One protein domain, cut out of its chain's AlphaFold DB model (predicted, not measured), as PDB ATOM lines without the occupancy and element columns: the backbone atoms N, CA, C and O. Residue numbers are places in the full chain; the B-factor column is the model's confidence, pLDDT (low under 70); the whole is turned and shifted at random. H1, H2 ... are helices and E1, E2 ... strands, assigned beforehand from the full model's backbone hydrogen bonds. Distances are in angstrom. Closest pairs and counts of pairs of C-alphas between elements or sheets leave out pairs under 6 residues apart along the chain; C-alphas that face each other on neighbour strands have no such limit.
ATOM      1  N   THR A   3     224.401 137.965 145.592       97.38
ATOM      2  CA  THR A   3     225.131 136.916 144.875       97.38
ATOM      3  C   THR A   3     224.183 135.765 144.560       97.38
ATOM      4  O   THR A   3     223.240 135.508 145.309       97.38
ATOM      5  N   LEU A   4     224.392 135.094 143.434       97.44
ATOM      6  CA  LEU A   4     223.544 134.009 142.960       97.44
ATOM      7  C   LEU A   4     224.362 132.737 142.795       97.44
ATOM      8  O   LEU A   4     225.489 132.762 142.289       97.44
ATOM      9  N   CYS A   5     223.764 131.609 143.164       96.94
ATOM     10  CA  CYS A   5     224.334 130.309 142.851       96.94
ATOM     11  C   CYS A   5     224.279 130.075 141.335       96.94
ATOM     12  O   CYS A   5     223.205 130.083 140.736       96.94
ATOM     13  N   LYS A   6     225.428 129.800 140.712       96.69
ATOM     14  CA  LYS A   6     225.527 129.496 139.274       96.69
ATOM     15  C   LYS A   6     224.777 128.228 138.868       96.69
ATOM     16  O   LYS A   6     224.445 128.091 137.698       96.69
ATOM     17  N   THR A   7     224.535 127.315 139.808       95.81
ATOM     18  CA  THR A   7     223.866 126.035 139.546       95.81
ATOM     19  C   THR A   7     222.349 126.172 139.539       95.81
ATOM     20  O   THR A   7     221.712 125.798 138.562       95.81
ATOM     21  N   CYS A   8     221.759 126.680 140.628       94.56
ATOM     22  CA  CYS A   8     220.303 126.717 140.821       94.56
ATOM     23  C   CYS A   8     219.681 128.104 140.624       94.56
ATOM     24  O   CYS A   8     218.476 128.207 140.432       94.56
ATOM     25  N   GLY A   9     220.486 129.169 140.625       95.50
ATOM     26  CA  GLY A   9     220.014 130.539 140.439       95.50
ATOM     27  C   GLY A   9     219.460 131.195 141.704       95.50
ATOM     28  O   GLY A   9     219.043 132.346 141.636       95.50
ATOM     29  N   THR A  10     219.482 130.514 142.856       95.12
ATOM     30  CA  THR A  10     219.061 131.093 144.138       95.12
ATOM     31  C   THR A  10     219.924 132.291 144.512       95.12
ATOM     32  O   THR A  10     221.156 132.214 144.485       95.12
ATOM     33  N   SER A  11     219.255 133.380 144.888       95.44
ATOM     34  CA  SER A  11     219.859 134.641 145.314       95.44
ATOM     35  C   SER A  11     220.070 134.677 146.824       95.44
ATOM     36  O   SER A  11     219.174 134.316 147.583       95.44
ATOM     37  N   TYR A  12     221.217 135.196 147.247       96.31
ATOM     38  CA  TYR A  12     221.570 135.424 148.644       96.31
ATOM     39  C   TYR A  12     221.933 136.893 148.838       96.31
ATOM     40  O   TYR A  12     222.733 137.454 148.081       96.31
ATOM     41  N   GLU A  13     221.353 137.513 149.862       95.94
ATOM     42  CA  GLU A  13     221.808 138.814 150.333       95.94
ATOM     43  C   GLU A  13     223.018 138.630 151.249       95.94
ATOM     44  O   GLU A  13     222.951 137.927 152.256       95.94
ATOM     45  N   VAL A  14     224.132 139.260 150.883       93.38
ATOM     46  CA  VAL A  14     225.407 139.154 151.600       93.38
ATOM     47  C   VAL A  14     225.984 140.531 151.911       93.38
ATOM     48  O   VAL A  14     225.863 141.478 151.125       93.38
ATOM     49  N   THR A  15     226.635 140.650 153.066       89.31
ATOM     50  CA  THR A  15     227.369 141.852 153.498       89.31
ATOM     51  C   THR A  15     228.881 141.747 153.264       89.31
ATOM     52  O   THR A  15     229.587 142.734 153.454       89.31
ATOM     53  N   GLY A  16     229.367 140.589 152.807       87.44
ATOM     54  CA  GLY A  16     230.769 140.301 152.507       87.44
ATOM     55  C   GLY A  16     230.877 139.204 151.450       87.44
ATOM     56  O   GLY A  16     230.272 139.328 150.384       87.44
ATOM     57  N   ASP A  17     231.618 138.142 151.759       88.81
ATOM     58  CA  ASP A  17     231.784 136.999 150.862       88.81
ATOM     59  C   ASP A  17     230.466 136.240 150.629       88.81
ATOM     60  O   ASP A  17     229.519 136.313 151.419       88.81
ATOM     61  N   HIS A  18     230.405 135.508 149.515       92.25
ATOM     62  CA  HIS A  18     229.306 134.588 149.229       92.25
ATOM     63  C   HIS A  18     229.237 133.482 150.299       92.25
ATOM     64  O   HIS A  18     230.259 133.162 150.914       92.25
ATOM     65  N   PRO A  19     228.071 132.851 150.523       94.31
ATOM     66  CA  PRO A  19     228.003 131.745 151.470       94.31
ATOM     67  C   PRO A  19     228.906 130.588 151.012       94.31
ATOM     68  O   PRO A  19     229.182 130.410 149.819       94.31
ATOM     69  N   GLU A  20     229.393 129.806 151.974       94.00
ATOM     70  CA  GLU A  20     230.250 128.646 151.702       94.00
ATOM     71  C   GLU A  20     229.502 127.595 150.868       94.00
ATOM     72  O   GLU A  20     230.061 126.978 149.956       94.00
ATOM     73  N   HIS A  21     228.202 127.453 151.136       94.75
ATOM     74  CA  HIS A  21     227.306 126.528 150.464       94.75
ATOM     75  C   HIS A  21     225.976 127.200 150.114       94.75
ATOM     76  O   HIS A  21     225.480 128.071 150.819       94.75
ATOM     77  N   CYS A  22     225.396 126.771 149.002       95.31
ATOM     78  CA  CYS A  22     224.036 127.064 148.598       95.31
ATOM     79  C   CYS A  22     223.103 126.017 149.206       95.31
ATOM     80  O   CYS A  22     223.192 124.850 148.825       95.31
ATOM     81  N   ASP A  23     222.186 126.437 150.077       93.81
ATOM     82  CA  ASP A  23     221.243 125.553 150.775       93.81
ATOM     83  C   ASP A  23     220.409 124.715 149.797       93.81
ATOM     84  O   ASP A  23     220.250 123.512 149.979       93.81
ATOM     85  N   ILE A  24     219.973 125.319 148.687       93.19
ATOM     86  CA  ILE A  24     219.215 124.617 147.639       93.19
ATOM     87  C   ILE A  24     220.052 123.531 146.960       93.19
ATOM     88  O   ILE A  24     219.526 122.483 146.618       93.19
ATOM     89  N   CYS A  25     221.356 123.747 146.772       94.12
ATOM     90  CA  CYS A  25     222.244 122.733 146.195       94.12
ATOM     91  C   CYS A  25     222.765 121.723 147.230       94.12
ATOM     92  O   CYS A  25     223.470 120.795 146.844       94.12
ATOM     93  N   GLN A  26     222.482 121.921 148.521       93.38
ATOM     94  CA  GLN A  26     222.707 120.921 149.571       93.38
ATOM     95  C   GLN A  26     221.488 120.007 149.757       93.38
ATOM     96  O   GLN A  26     221.611 118.938 150.352       93.38
ATOM     97  N   ASP A  27     220.322 120.403 149.243       92.00
ATOM     98  CA  ASP A  27     219.153 119.535 149.175       92.00
ATOM     99  C   ASP A  27     219.425 118.361 148.221       92.00
ATOM    100  O   ASP A  27     219.843 118.552 147.079       92.00
ATOM    101  N   GLU A  28     219.162 117.137 148.679       88.62
ATOM    102  CA  GLU A  28     219.406 115.900 147.924       88.62
ATOM    103  C   GLU A  28     218.640 115.821 146.595       88.62
ATOM    104  O   GLU A  28     219.013 115.064 145.696       88.62
ATOM    105  N   ARG A  29     217.565 116.603 146.452       88.19
ATOM    106  CA  ARG A  29     216.767 116.682 145.225       88.19
ATOM    107  C   ARG A  29     217.462 117.507 144.148       88.19
ATOM    108  O   ARG A  29     217.057 117.428 142.988       88.19
ATOM    109  N   GLN A  30     218.473 118.294 144.516       90.50
ATOM    110  CA  GLN A  30     219.191 119.160 143.600       90.50
ATOM    111  C   GLN A  30     220.535 118.565 143.190       90.50
ATOM    112  O   GLN A  30     221.279 117.997 143.985       90.50
ATOM    113  N   TYR A  31     220.872 118.724 141.911       87.50
ATOM    114  CA  TYR A  31     222.182 118.314 141.420       87.50
ATOM    115  C   TYR A  31     223.254 119.351 141.778       87.50
ATOM    116  O   TYR A  31     223.012 120.561 141.778       87.50
ATOM    117  N   VAL A  32     224.479 118.873 141.987       86.00
ATOM    118  CA  VAL A  32     225.676 119.714 142.090       86.00
ATOM    119  C   VAL A  32     226.586 119.400 140.900       86.00
ATOM    120  O   VAL A  32     226.827 118.222 140.622       86.00
ATOM    121  N   PRO A  33     227.097 120.406 140.166       86.31
ATOM    122  CA  PRO A  33     228.057 120.177 139.095       86.31
ATOM    123  C   PRO A  33     229.311 119.477 139.624       86.31
ATOM    124  O   PRO A  33     229.727 119.709 140.755       86.31
ATOM    125  N   ALA A  34     229.982 118.687 138.782       89.69
ATOM    126  CA  ALA A  34     231.230 118.014 139.164       89.69
ATOM    127  C   ALA A  34     232.344 118.994 139.589       89.69
ATOM    128  O   ALA A  34     233.218 118.640 140.373       89.69
ATOM    129  N   SER A  35     232.297 120.239 139.102       90.44
ATOM    130  CA  SER A  35     233.183 121.334 139.516       90.44
ATOM    131  C   SER A  35     232.872 121.901 140.908       90.44
ATOM    132  O   SER A  35     233.553 122.822 141.347       90.44
ATOM    133  N   GLY A  36     231.830 121.406 141.574       91.69
ATOM    134  CA  GLY A  36     231.286 121.979 142.796       91.69
ATOM    135  C   GLY A  36     230.354 123.166 142.539       91.69
ATOM    136  O   GLY A  36     229.989 123.483 141.403       91.69
ATOM    137  N   GLN A  37     229.949 123.809 143.634       93.88
ATOM    138  CA  GLN A  37     229.110 125.004 143.611       93.88
ATOM    139  C   GLN A  37     229.933 126.243 143.232       93.88
ATOM    140  O   GLN A  37     231.134 126.315 143.483       93.88
ATOM    141  N   GLY A  38     229.279 127.236 142.637       95.75
ATOM    142  CA  GLY A  38     229.919 128.492 142.262       95.75
ATOM    143  C   GLY A  38     228.949 129.661 142.300       95.75
ATOM    144  O   GLY A  38     227.732 129.473 142.317       95.75
ATOM    145  N   TRP A  39     229.510 130.867 142.269       97.25
ATOM    146  CA  TRP A  39     228.784 132.106 142.547       97.25
ATOM    147  C   TRP A  39     228.965 133.140 141.437       97.25
ATOM    148  O   TRP A  39     229.980 133.139 140.725       97.25
ATOM    149  N   VAL A  40     227.963 133.999 141.262       97.44
ATOM    150  CA  VAL A  40     227.994 135.174 140.383       97.44
ATOM    151  C   VAL A  40     227.287 136.342 141.059       97.44
ATOM    152  O   VAL A  40     226.216 136.174 141.633       97.44
ATOM    153  N   ASP A  41     227.858 137.536 140.968       96.94
ATOM    154  CA  ASP A  41     227.191 138.738 141.465       96.94
ATOM    155  C   ASP A  41     226.038 139.136 140.548       96.94
ATOM    156  O   ASP A  41     226.136 139.043 139.322       96.94
ATOM    157  N   PHE A  42     224.960 139.662 141.129       97.00
ATOM    158  CA  PHE A  42     223.785 140.088 140.368       97.00
ATOM    159  C   PHE A  42     224.126 141.087 139.253       97.00
ATOM    160  O   PHE A  42     223.651 140.954 138.125       97.00
ATOM    161  N   THR A  43     224.996 142.060 139.532       96.06
ATOM    162  CA  THR A  43     225.430 143.042 138.527       96.06
ATOM    163  C   THR A  43     226.199 142.384 137.382       96.06
ATOM    164  O   THR A  43     225.989 142.745 136.227       96.06
ATOM    165  N   ALA A  44     227.047 141.393 137.672       97.31
ATOM    166  CA  ALA A  44     227.782 140.653 136.649       97.31
ATOM    167  C   ALA A  44     226.853 139.767 135.802       97.31
ATOM    168  O   ALA A  44     227.028 139.672 134.583       97.31
ATOM    169  N   LEU A  45     225.833 139.164 136.426       97.88
ATOM    170  CA  LEU A  45     224.790 138.423 135.720       97.88
ATOM    171  C   LEU A  45     224.044 139.343 134.743       97.88
ATOM    172  O   LEU A  45     224.042 139.071 133.547       97.88
ATOM    173  N   CYS A  46     223.519 140.478 135.209       97.50
ATOM    174  CA  CYS A  46     222.810 141.448 134.363       97.50
ATOM    175  C   CYS A  46     223.696 142.120 133.296       97.50
ATOM    176  O   CYS A  46     223.181 142.620 132.303       97.50
TER     177      CYS A  46
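AT A GLANCE: This is residues 3 to 46 of the 115 residues of the protein "MBL fold metallo-hydrolase" of Escherichia coli (UniProt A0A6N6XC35). A small three-stranded sheet of very short strands, E2, E1 and E3 side by side, sits toward one end of the domain, and loops run from it to a short helix, H1, toward the other end. A second short helix, H2, follows E3 directly and only grazes the sheet. The printed part has 44 residues, with the named elements E1, E2, H1, E3 and H2 in that order; the sheet's order is E2, E1, E3, all antiparallel. The class is mixed, helices and strands, with 18 residues in named elements, under half of those printed. The whole is compact, with a radius of gyration of the C-alphas of 10.3 A, and spans 28 by 19 by 15 A.

IN THESE COORDINATES: E1 is residues 3 to 5, 7.0 A from first to last C-alpha, beginning at C-alpha 3 at (225.131, 136.916, 144.875). E2 is residues 11 to 13, 6.8 A long. H1 is residues 23 to 26, 5.0 A long, with C-alpha 23 at (221.243, 125.553, 150.775). E3 is residues 39 to 41, 6.9 A long. H2 is residues 42 to 46, 6.2 A long, ending at C-alpha 46 at (222.810, 141.448, 134.363).

HOW THE PARTS SIT: E1 is the inner strand of the sheet, and E2 and E3 are its edge strands. E1 and E2 form a hairpin, antiparallel at 146 degrees, with N 12 and O 3 within hydrogen-bond range at 2.8 A and N 3 and O 12 at 3.0 A. E1 and E3 are antiparallel at 147 degrees, with N 4 and O 40 within hydrogen-bond range at 2.8 A. E2 and E3 are apart. E2, H1 and E3 form a split strand-helix-strand unit, two strands that run the same way with E1 between them in the sheet, and its crossover is right-handed. H1 is not on the sheet, with 3 pairs of C-alphas within 10 A. H2 is on the sheet but only grazes it, with its residues 42 to 45. The closest C-alphas of E1 and H2 are those of Thr 3 and Phe 42, 5.7 A apart. H1 and H2 are apart. In H2 every O i to N i+4 pair is within hydrogen-bond range, while H1 is too short for such a pair.

THE WHOLE: The two C-alphas farthest apart are those of Glu 28 and Thr 43, at 29.3 A. The printed part has no cut. The link from H1 to E3, residues 27 to 38, is long; E1 to E2 and E3 to H2 are tight links, and E2 to H1 is a short link. The mean pLDDT of the printed part is 93.6, and no printed residue is under 70.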